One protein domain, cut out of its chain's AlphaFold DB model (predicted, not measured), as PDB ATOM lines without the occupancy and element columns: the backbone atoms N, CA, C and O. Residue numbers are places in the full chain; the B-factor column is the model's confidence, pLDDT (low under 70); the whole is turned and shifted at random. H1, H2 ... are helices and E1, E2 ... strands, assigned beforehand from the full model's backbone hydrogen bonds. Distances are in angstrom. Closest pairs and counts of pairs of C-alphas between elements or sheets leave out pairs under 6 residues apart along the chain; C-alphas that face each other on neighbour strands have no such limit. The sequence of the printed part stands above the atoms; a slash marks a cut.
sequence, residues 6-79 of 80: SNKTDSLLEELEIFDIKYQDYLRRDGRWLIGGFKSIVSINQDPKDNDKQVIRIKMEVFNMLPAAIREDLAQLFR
ATOM      1  N   SER A   6      18.110  12.646 -47.508       52.47
ATOM      2  CA  SER A   6      18.577  12.410 -46.129       52.47
ATOM      3  C   SER A   6      17.477  11.805 -45.254       52.47
ATOM      4  O   SER A   6      17.660  10.725 -44.707       52.47
ATOM      5  N   ASN A   7      16.277  12.402 -45.270       59.50
ATOM      6  CA  ASN A   7      15.143  11.936 -44.465       59.50
ATOM      7  C   ASN A   7      14.791  10.461 -44.717       59.50
ATOM      8  O   ASN A   7      14.326   9.783 -43.814       59.50
ATOM      9  N   LYS A   8      14.992   9.952 -45.940       68.50
ATOM     10  CA  LYS A   8      14.627   8.573 -46.284       68.50
ATOM     11  C   LYS A   8      15.631   7.555 -45.738       68.50
ATOM     12  O   LYS A   8      15.228   6.452 -45.378       68.50
ATOM     13  N   THR A   9      16.913   7.914 -45.679       74.88
ATOM     14  CA  THR A   9      17.935   7.080 -45.036       74.88
ATOM     15  C   THR A   9      17.729   7.052 -43.531       74.88
ATOM     16  O   THR A   9      17.731   5.971 -42.949       74.88
ATOM     17  N   ASP A  10      17.486   8.216 -42.929       79.06
ATOM     18  CA  ASP A  10      17.234   8.333 -41.494       79.06
ATOM     19  C   ASP A  10      15.993   7.517 -41.083       79.06
ATOM     20  O   ASP A  10      16.090   6.669 -40.198       79.06
ATOM     21  N   SER A  11      14.874   7.640 -41.811       84.75
ATOM     22  CA  SER A  11      13.672   6.829 -41.549       84.75
ATOM     23  C   SER A  11      13.905   5.324 -41.706       84.75
ATOM     24  O   SER A  11      13.400   4.544 -40.906       84.75
ATOM     25  N   LEU A  12      14.688   4.885 -42.699       86.12
ATOM     26  CA  LEU A  12      14.996   3.460 -42.848       86.12
ATOM     27  C   LEU A  12      15.843   2.940 -41.680       86.12
ATOM     28  O   LEU A  12      15.642   1.818 -41.221       86.12
ATOM     29  N   LEU A  13      16.807   3.732 -41.210       87.50
ATOM     30  CA  LEU A  13      17.637   3.354 -40.070       87.50
ATOM     31  C   LEU A  13      16.817   3.261 -38.781       87.50
ATOM     32  O   LEU A  13      17.047   2.326 -38.018       87.50
ATOM     33  N   GLU A  14      15.861   4.169 -38.566       89.62
ATOM     34  CA  GLU A  14      14.903   4.095 -37.454       89.62
ATOM     35  C   GLU A  14      14.021   2.842 -37.549       89.62
ATOM     36  O   GLU A  14      13.863   2.108 -36.572       89.62
ATOM     37  N   GLU A  15      13.496   2.528 -38.736       90.00
ATOM     38  CA  GLU A  15      12.712   1.309 -38.950       90.00
ATOM     39  C   GLU A  15      13.529   0.031 -38.679       90.00
ATOM     40  O   GLU A  15      13.013  -0.928 -38.096       90.00
ATOM     41  N   LEU A  16      14.819   0.024 -39.036       91.00
ATOM     42  CA  LEU A  16      15.730  -1.082 -38.731       91.00
ATOM     43  C   LEU A  16      16.015  -1.216 -37.226       91.00
ATOM     44  O   LEU A  16      16.146  -2.342 -36.749       91.00
ATOM     45  N   GLU A  17      16.045  -0.120 -36.460       91.06
ATOM     46  CA  GLU A  17      16.137  -0.185 -34.989       91.06
ATOM     47  C   GLU A  17      14.878  -0.792 -34.363       91.06
ATOM     48  O   GLU A  17      14.961  -1.612 -33.447       91.06
ATOM     49  N   ILE A  18      13.695  -0.448 -34.877       92.12
ATOM     50  CA  ILE A  18      12.440  -1.082 -34.442       92.12
ATOM     51  C   ILE A  18      12.485  -2.587 -34.745       92.12
ATOM     52  O   ILE A  18      12.041  -3.413 -33.940       92.12
ATOM     53  N   PHE A  19      13.074  -2.958 -35.880       91.75
ATOM     54  CA  PHE A  19      13.311  -4.347 -36.257       91.75
ATOM     55  C   PHE A  19      14.266  -5.074 -35.304       91.75
ATOM     56  O   PHE A  19      14.002  -6.221 -34.934       91.75
ATOM     57  N   ASP A  20      15.332  -4.405 -34.857       92.50
ATOM     58  CA  ASP A  20      16.251  -4.943 -33.848       92.50
ATOM     59  C   ASP A  20      15.511  -5.280 -32.549       92.50
ATOM     60  O   ASP A  20      15.750  -6.333 -31.958       92.50
ATOM     61  N   ILE A  21      14.565  -4.432 -32.134       93.31
ATOM     62  CA  ILE A  21      13.732  -4.679 -30.950       93.31
ATOM     63  C   ILE A  21      12.793  -5.868 -31.194       93.31
ATOM     64  O   ILE A  21      12.713  -6.770 -30.355       93.31
ATOM     65  N   LYS A  22      12.117  -5.912 -32.351       93.81
ATOM     66  CA  LYS A  22      11.180  -6.993 -32.714       93.81
ATOM     67  C   LYS A  22      11.852  -8.370 -32.725       93.81
ATOM     68  O   LYS A  22      11.252  -9.346 -32.279       93.81
ATOM     69  N   TYR A  23      13.090  -8.451 -33.206       93.94
ATOM     70  CA  TYR A  23      13.853  -9.700 -33.321       93.94
ATOM     71  C   TYR A  23      15.039  -9.768 -32.354       93.94
ATOM     72  O   TYR A  23      16.011 -10.491 -32.595       93.94
ATOM     73  N   GLN A  24      14.954  -9.060 -31.230       93.19
ATOM     74  CA  GLN A  24      16.021  -8.990 -30.234       93.19
ATOM     75  C   GLN A  24      16.447 -10.380 -29.737       93.19
ATOM     76  O   GLN A  24      17.636 -10.639 -29.543       93.19
ATOM     77  N   ASP A  25      15.494 -11.294 -29.548       93.38
ATOM     78  CA  ASP A  25      15.792 -12.657 -29.098       93.38
ATOM     79  C   ASP A  25      16.572 -13.455 -30.144       93.38
ATOM     80  O   ASP A  25      17.509 -14.177 -29.794       93.38
ATOM     81  N   TYR A  26      16.251 -13.278 -31.429       93.31
ATOM     82  CA  TYR A  26      17.038 -13.853 -32.519       93.31
ATOM     83  C   TYR A  26      18.454 -13.271 -32.519       93.31
ATOM     84  O   TYR A  26      19.416 -14.036 -32.495       93.31
ATOM     85  N   LEU A  27      18.599 -11.941 -32.456       92.00
ATOM     86  CA  LEU A  27      19.907 -11.271 -32.435       92.00
ATOM     87  C   LEU A  27      20.794 -11.741 -31.271       92.00
ATOM     88  O   LEU A  27      22.000 -11.919 -31.443       92.00
ATOM     89  N   ARG A  28      20.207 -12.002 -30.097       90.12
ATOM     90  CA  ARG A  28      20.942 -12.496 -28.918       90.12
ATOM     91  C   ARG A  28      21.394 -13.950 -29.036       90.12
ATOM     92  O   ARG A  28      22.413 -14.308 -28.442       90.12
ATOM     93  N   ARG A  29      20.644 -14.794 -29.748       91.75
ATOM     94  CA  ARG A  29      20.902 -16.240 -29.828       91.75
ATOM     95  C   ARG A  29      21.679 -16.589 -31.092       91.75
ATOM     96  O   ARG A  29      22.872 -16.896 -31.010       91.75
ATOM     97  N   ASP A  30      21.006 -16.476 -32.232       89.44
ATOM     98  CA  ASP A  30      21.453 -16.967 -33.538       89.44
ATOM     99  C   ASP A  30      22.025 -15.846 -34.418       89.44
ATOM    100  O   ASP A  30      22.936 -16.069 -35.209       89.44
ATOM    101  N   GLY A  31      21.546 -14.614 -34.241       87.75
ATOM    102  CA  GLY A  31      21.923 -13.437 -35.023       87.75
ATOM    103  C   GLY A  31      23.156 -12.689 -34.515       87.75
ATOM    104  O   GLY A  31      23.396 -11.578 -34.969       87.75
ATOM    105  N   ARG A  32      23.963 -13.256 -33.606       88.69
ATOM    106  CA  ARG A  32      25.145 -12.570 -33.028       88.69
ATOM    107  C   ARG A  32      26.204 -12.167 -34.059       88.69
ATOM    108  O   ARG A  32      27.027 -11.299 -33.791       88.69
ATOM    109  N   TRP A  33      26.179 -12.799 -35.229       90.00
ATOM    110  CA  TRP A  33      27.029 -12.468 -36.369       90.00
ATOM    111  C   TRP A  33      26.604 -11.167 -37.081       90.00
ATOM    112  O   TRP A  33      27.415 -10.567 -37.782       90.00
ATOM    113  N   LEU A  34      25.373 -10.685 -36.861       90.00
ATOM    114  CA  LEU A  34      24.908  -9.354 -37.264       90.00
ATOM    115  C   LEU A  34      25.411  -8.328 -36.247       90.00
ATOM    116  O   LEU A  34      24.665  -7.814 -35.412       90.00
ATOM    117  N   ILE A  35      26.717  -8.066 -36.282       79.88
ATOM    118  CA  ILE A  35      27.375  -7.083 -35.417       79.88
ATOM    119  C   ILE A  35      26.700  -5.728 -35.655       79.88
ATOM    120  O   ILE A  35      26.825  -5.185 -36.746       79.88
ATOM    121  N   GLY A  36      25.963  -5.201 -34.674       78.62
ATOM    122  CA  GLY A  36      25.205  -3.950 -34.823       78.62
ATOM    123  C   GLY A  36      23.784  -4.091 -35.391       78.62
ATOM    124  O   GLY A  36      23.212  -3.084 -35.800       78.62
ATOM    125  N   GLY A  37      23.214  -5.302 -35.410       90.19
ATOM    126  CA  GLY A  37      21.800  -5.532 -35.729       90.19
ATOM    127  C   GLY A  37      21.474  -5.557 -37.225       90.19
ATOM    128  O   GLY A  37      22.343  -5.757 -38.080       90.19
ATOM    129  N   PHE A  38      20.201  -5.351 -37.559       91.94
ATOM    130  CA  PHE A  38      19.680  -5.344 -38.929       91.94
ATOM    131  C   PHE A  38      20.231  -4.183 -39.763       91.94
ATOM    132  O   PHE A  38      20.287  -4.290 -40.990       91.94
ATOM    133  N   LYS A  39      20.757  -3.123 -39.133       90.75
ATOM    134  CA  LYS A  39      21.519  -2.070 -39.832       90.75
ATOM    135  C   LYS A  39      22.696  -2.623 -40.635       90.75
ATOM    136  O   LYS A  39      23.031  -2.078 -41.682       90.75
ATOM    137  N   SER A  40      23.281  -3.742 -40.215       89.62
ATOM    138  CA  SER A  40      24.421  -4.350 -40.910       89.62
ATOM    139  C   SER A  40      24.075  -4.963 -42.267       89.62
ATOM    140  O   SER A  40      24.983  -5.202 -43.073       89.62
ATOM    141  N   ILE A  41      22.781  -5.157 -42.548       90.69
ATOM    142  CA  ILE A  41      22.259  -5.616 -43.842       90.69
ATOM    143  C   ILE A  41      22.355  -4.523 -44.895       90.69
ATOM    144  O   ILE A  41      22.464  -4.834 -46.077       90.69
ATOM    145  N   VAL A  42      22.343  -3.250 -44.503       90.06
ATOM    146  CA  VAL A  42      22.446  -2.146 -45.453       90.06
ATOM    147  C   VAL A  42      23.866  -1.589 -45.508       90.06
ATOM    148  O   VAL A  42      24.648  -1.657 -44.560       90.06
ATOM    149  N   SER A  43      24.227  -1.057 -46.669       86.88
ATOM    150  CA  SER A  43      25.421  -0.250 -46.881       86.88
ATOM    151  C   SER A  43      24.978   1.091 -47.433       86.88
ATOM    152  O   SER A  43      24.322   1.147 -48.473       86.88
ATOM    153  N   ILE A  44      25.361   2.161 -46.749       85.06
ATOM    154  CA  ILE A  44      25.095   3.530 -47.177       85.06
ATOM    155  C   ILE A  44      26.374   4.037 -47.833       85.06
ATOM    156  O   ILE A  44      27.420   4.082 -47.192       85.06
ATOM    157  N   ASN A  45      26.302   4.356 -49.122       82.44
ATOM    158  CA  ASN A  45      27.423   4.903 -49.888       82.44
ATOM    159  C   ASN A  45      27.009   6.235 -50.513       82.44
ATOM    160  O   ASN A  45      25.826   6.448 -50.763       82.44
ATOM    161  N   GLN A  46      27.962   7.114 -50.808       81.19
ATOM    162  CA  GLN A  46      27.684   8.291 -51.637       81.19
ATOM    163  C   GLN A  46      27.387   7.864 -53.078       81.19
ATOM    164  O   GLN A  46      27.982   6.906 -53.587       81.19
ATOM    165  N   ASP A  47      26.446   8.545 -53.731       77.12
ATOM    166  CA  ASP A  47      26.177   8.317 -55.144       77.12
ATOM    167  C   ASP A  47      27.389   8.796 -55.963       77.12
ATOM    168  O   ASP A  47      27.789   9.956 -55.858       77.12
ATOM    169  N   PRO A  48      27.988   7.942 -56.808       73.12
ATOM    170  CA  PRO A  48      29.160   8.325 -57.590       73.12
ATOM    171  C   PRO A  48      28.871   9.424 -58.626       73.12
ATOM    172  O   PRO A  48      29.810   9.986 -59.188       73.12
ATOM    173  N   LYS A  49      27.597   9.714 -58.923       77.94
ATOM    174  CA  LYS A  49      27.167  10.768 -59.851       77.94
ATOM    175  C   LYS A  49      26.718  12.046 -59.139       77.94
ATOM    176  O   LYS A  49      26.574  13.066 -59.806       77.94
ATOM    177  N   ASP A  50      26.475  11.995 -57.830       76.94
ATOM    178  CA  ASP A  50      25.945  13.111 -57.047       76.94
ATOM    179  C   ASP A  50      26.402  12.990 -55.584       76.94
ATOM    180  O   ASP A  50      25.867  12.203 -54.805       76.94
ATOM    181  N   ASN A  51      27.414  13.777 -55.217       72.50
ATOM    182  CA  ASN A  51      28.087  13.678 -53.920       72.50
ATOM    183  C   ASN A  51      27.191  14.105 -52.735       72.50
ATOM    184  O   ASN A  51      27.473  13.762 -51.587       72.50
ATOM    185  N   ASP A  52      26.092  14.812 -53.016       74.62
ATOM    186  CA  ASP A  52      25.080  15.205 -52.032       74.62
ATOM    187  C   ASP A  52      24.008  14.118 -51.823       74.62
ATOM    188  O   ASP A  52      23.136  14.247 -50.957       74.62
ATOM    189  N   LYS A  53      24.054  13.019 -52.590       73.19
ATOM    190  CA  LYS A  53      23.109  11.905 -52.470       73.19
ATOM    191  C   LYS A  53      23.748  10.680 -51.844       73.19
ATOM    192  O   LYS A  53      24.858  10.273 -52.170       73.19
ATOM    193  N   GLN A  54      22.975  10.039 -50.976       79.25
ATOM    194  CA  GLN A  54      23.300   8.734 -50.422       79.25
ATOM    195  C   GLN A  54      22.497   7.650 -51.139       79.25
ATOM    196  O   GLN A  54      21.299   7.798 -51.393       79.25
ATOM    197  N   VAL A  55      23.159   6.538 -51.432       81.31
ATOM    198  CA  VAL A  55      22.573   5.327 -51.993       81.31
ATOM    199  C   VAL A  55      22.637   4.233 -50.945       81.31
ATOM    200  O   VAL A  55      23.713   3.847 -50.480       81.31
ATOM    201  N   ILE A  56      21.468   3.699 -50.616       84.31
ATOM    202  CA  ILE A  56      21.327   2.553 -49.728       84.31
ATOM    203  C   ILE A  56      21.351   1.293 -50.586       84.31
ATOM    204  O   ILE A  56      20.585   1.161 -51.541       84.31
ATOM    205  N   ARG A  57      22.240   0.360 -50.253       86.69
ATOM    206  CA  ARG A  57      22.315  -0.961 -50.880       86.69
ATOM    207  C   ARG A  57      22.094  -2.042 -49.844       86.69
ATOM    208  O   ARG A  57      22.665  -1.981 -48.762       86.69
ATOM    209  N   ILE A  58      21.317  -3.052 -50.205       88.94
ATOM    210  CA  ILE A  58      21.091  -4.233 -49.375       88.94
ATOM    211  C   ILE A  58      22.194  -5.240 -49.688       88.94
ATOM    212  O   ILE A  58      22.409  -5.612 -50.843       88.94
ATOM    213  N   LYS A  59      22.904  -5.685 -48.657       90.75
ATOM    214  CA  LYS A  59      23.881  -6.767 -48.737       90.75
ATOM    215  C   LYS A  59      23.117  -8.080 -48.836       90.75
ATOM    216  O   LYS A  59      22.781  -8.698 -47.827       90.75
ATOM    217  N   MET A  60      22.820  -8.494 -50.067       89.75
ATOM    218  CA  MET A  60      22.032  -9.702 -50.339       89.75
ATOM    219  C   MET A  60      22.652 -10.964 -49.724       89.75
ATOM    220  O   MET A  60      21.925 -11.877 -49.354       89.75
ATOM    221  N   GLU A  61      23.976 -11.006 -49.564       90.44
ATOM    222  CA  GLU A  61      24.676 -12.087 -48.858       90.44
ATOM    223  C   GLU A  61      24.228 -12.210 -47.392       90.44
ATOM    224  O   GLU A  61      23.842 -13.289 -46.955       90.44
ATOM    225  N   VAL A  62      24.170 -11.087 -46.669       90.06
ATOM    226  CA  VAL A  62      23.707 -11.014 -45.278       90.06
ATOM    227  C   VAL A  62      22.213 -11.303 -45.227       90.06
ATOM    228  O   VAL A  62      21.770 -12.118 -44.423       90.06
ATOM    229  N   PHE A  63      21.437 -10.680 -46.116       91.44
ATOM    230  CA  PHE A  63      19.992 -10.875 -46.186       91.44
ATOM    231  C   PHE A  63      19.630 -12.352 -46.373       91.44
ATOM    232  O   PHE A  63      18.783 -12.864 -45.652       91.44
ATOM    233  N   ASN A  64      20.300 -13.066 -47.279       90.75
ATOM    234  CA  ASN A  64      20.004 -14.469 -47.580       90.75
ATOM    235  C   ASN A  64      20.402 -15.454 -46.477       90.75
ATOM    236  O   ASN A  64      19.870 -16.561 -46.449       90.75
ATOM    237  N   MET A  65      21.297 -15.062 -45.571       91.88
ATOM    238  CA  MET A  65      21.643 -15.865 -44.395       91.88
ATOM    239  C   MET A  65      20.574 -15.802 -43.296       91.88
ATOM    240  O   MET A  65      20.622 -16.588 -42.350       91.88
ATOM    241  N   LEU A  66      19.612 -14.881 -43.394       92.56
ATOM    242  CA  LEU A  66      18.555 -14.739 -42.401       92.56
ATOM    243  C   LEU A  66      17.477 -15.827 -42.553       92.56
ATOM    244  O   LEU A  66      17.165 -16.265 -43.668       92.56
ATOM    245  N   PRO A  67      16.823 -16.211 -41.443       93.62
ATOM    246  CA  PRO A  67      15.632 -17.051 -41.471       93.62
ATOM    247  C   PRO A  67      14.556 -16.501 -42.415       93.62
ATOM    248  O   PRO A  67      14.369 -15.290 -42.512       93.62
ATOM    249  N   ALA A  68      13.808 -17.391 -43.077       92.81
ATOM    250  CA  ALA A  68      12.784 -17.016 -44.059       92.81
ATOM    251  C   ALA A  68      11.777 -15.983 -43.519       92.81
ATOM    252  O   ALA A  68      11.576 -14.959 -44.159       92.81
ATOM    253  N   ALA A  69      11.261 -16.180 -42.303       91.06
ATOM    254  CA  ALA A  69      10.316 -15.250 -41.676       91.06
ATOM    255  C   ALA A  69      10.889 -13.832 -41.474       91.06
ATOM    256  O   ALA A  69      10.176 -12.846 -41.584       91.06
ATOM    257  N   ILE A  70      12.192 -13.715 -41.195       93.31
ATOM    258  CA  ILE A  70      12.855 -12.412 -41.034       93.31
ATOM    259  C   ILE A  70      13.097 -11.770 -42.405       93.31
ATOM    260  O   ILE A  70      12.940 -10.560 -42.559       93.31
ATOM    261  N   ARG A  71      13.450 -12.577 -43.416       93.00
ATOM    262  CA  ARG A  71      13.608 -12.106 -44.800       93.00
ATOM    263  C   ARG A  71      12.303 -11.579 -45.378       93.00
ATOM    264  O   ARG A  71      12.340 -10.557 -46.048       93.00
ATOM    265  N   GLU A  72      11.182 -12.244 -45.124       92.81
ATOM    266  CA  GLU A  72       9.860 -11.807 -45.590       92.81
ATOM    267  C   GLU A  72       9.479 -10.443 -45.011       92.81
ATOM    268  O   GLU A  72       9.108  -9.541 -45.764       92.81
ATOM    269  N   ASP A  73       9.650 -10.246 -43.705       91.56
ATOM    270  CA  ASP A  73       9.325  -8.961 -43.085       91.56
ATOM    271  C   ASP A  73      10.298  -7.853 -43.544       91.56
ATOM    272  O   ASP A  73       9.881  -6.719 -43.789       91.56
ATOM    273  N   LEU A  74      11.590  -8.159 -43.723       89.50
ATOM    274  CA  LEU A  74      12.556  -7.200 -44.277       89.50
ATOM    275  C   LEU A  74      12.288  -6.885 -45.754       89.50
ATOM    276  O   LEU A  74      12.499  -5.754 -46.183       89.50
ATOM    277  N   ALA A  75      11.826  -7.855 -46.546       89.00
ATOM    278  CA  ALA A  75      11.455  -7.624 -47.940       89.00
ATOM    279  C   ALA A  75      10.289  -6.635 -48.037       89.00
ATOM    280  O   ALA A  75      10.319  -5.743 -48.882       89.00
ATOM    281  N   GLN A  76       9.318  -6.722 -47.121       88.69
ATOM    282  CA  GLN A  76       8.238  -5.736 -47.015       88.69
ATOM    283  C   GLN A  76       8.774  -4.343 -46.657       88.69
ATOM    284  O   GLN A  76       8.359  -3.358 -47.269       88.69
ATOM    285  N   LEU A  77       9.732  -4.271 -45.724       85.69
ATOM    286  CA  LEU A  77      10.394  -3.024 -45.320       85.69
ATOM    287  C   LEU A  77      11.086  -2.336 -46.503       85.69
ATOM    288  O   LEU A  77      10.896  -1.151 -46.776       85.69
ATOM    289  N   PHE A  78      11.864  -3.114 -47.251       80.81
ATOM    290  CA  PHE A  78      12.630  -2.632 -48.393       80.81
ATOM    291  C   PHE A  78      11.804  -2.509 -49.681       80.81
ATOM    292  O   PHE A  78      12.298  -1.943 -50.658       80.81
ATOM    293  N   ARG A  79      10.552  -2.991 -49.675       81.31
ATOM    294  CA  ARG A  79       9.665  -3.099 -50.847       81.31
ATOM    295  C   ARG A  79      10.330  -3.855 -52.007       81.31
ATOM    296  O   ARG A  79      10.296  -3.384 -53.145       81.31
TER     297      ARG A  79
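Overview. This is residues 6 to 79 of the 80 residues of an uncharacterized protein of Sphingobacterium sp. CZ-2 (UniProt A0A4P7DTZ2). A two-stranded hairpin, E1 and E2, reaches to one end of an elongated domain, and the longest helix, H1, runs lengthwise beside it, with residues 6 to 16 near the strands. The short helix H3 is in the middle, packed on H1 and H4; H2 is at the end away from the hairpin's tip, and H5 runs along another side, near H1. The printed part has 74 residues, with five named helices and two named strands in the order H1, H2, H3, E1, E2, H4, H5, and the sheet E1 - E2 is antiparallel. The class is mixed, helices and strands. The whole is compact, with a radius of gyration of the C-alphas of 12.9 A, and its C-alphas span 40 by 22 by 22 A.

Along the chain. E1 is residues 42 to 47, 14.7 A long from first to last C-alpha, beginning at C-alpha 42 (22.446, -2.146, -45.453). E2 is residues 50 to 58, 19.6 A long, and bends by 77 degrees at residue 53. H1 is residues 6 to 22, 24.7 A long, beginning at C-alpha 6 (18.577, 12.410, -46.129). The short helices are H2, residues 24 to 29, H3, residues 37 to 41, and H4, residues 60 to 64. H5 is residues 68 to 78, 15.0 A long, ending at C-alpha 78 (12.630, -2.632, -48.393).

Arrangement. E1 and E2 form a hairpin, antiparallel at 156 degrees between their directions. N 43 and O 57 are within hydrogen-bond range at 2.8 A, and so are N 45 and O 55 at 3.0 A. The closest C-alphas of H1 and E2, Thr 9 and Ile 56, are 7.3 A apart. H1 and E1 are apart, but only just, with a closest distance of 8.3 A between C-alphas. With residues 13 to 20 alone, H1 touches H3; their closest C-alphas, Leu 16 and Phe 38, are 5.8 A apart. H3 also touches H4, with the C-alphas of Ile 41 and Val 62 closest at 5.8 A. H1 and H2 are close but not clearly touching, the C-alphas of Asp 20 and Leu 27 being closest at 7.4 A, and they run the same way at a steep tilt of 62 degrees. H4 and H5 are close but not clearly touching, with Phe 63 and Arg 71 the closest C-alphas at 6.6 A. H5 and H1 are near each other, with 9 pairs of C-alphas within 10 A. In H1, H2, H4 and H5 every O i to N i+4 pair is within hydrogen-bond range; in H3 it is 0 of 1, with 2 of 2 O i to N i+3 pairs within range.

Size, cuts and confidence. The two C-alphas farthest apart, those of Arg 29 and Lys 49, are 40.9 A apart. The printed part has no cut and no long link; H2 to H3 is short, and the other links are tight. The mean pLDDT of the printed part is 86.3, and residues 6 to 8 are under 70.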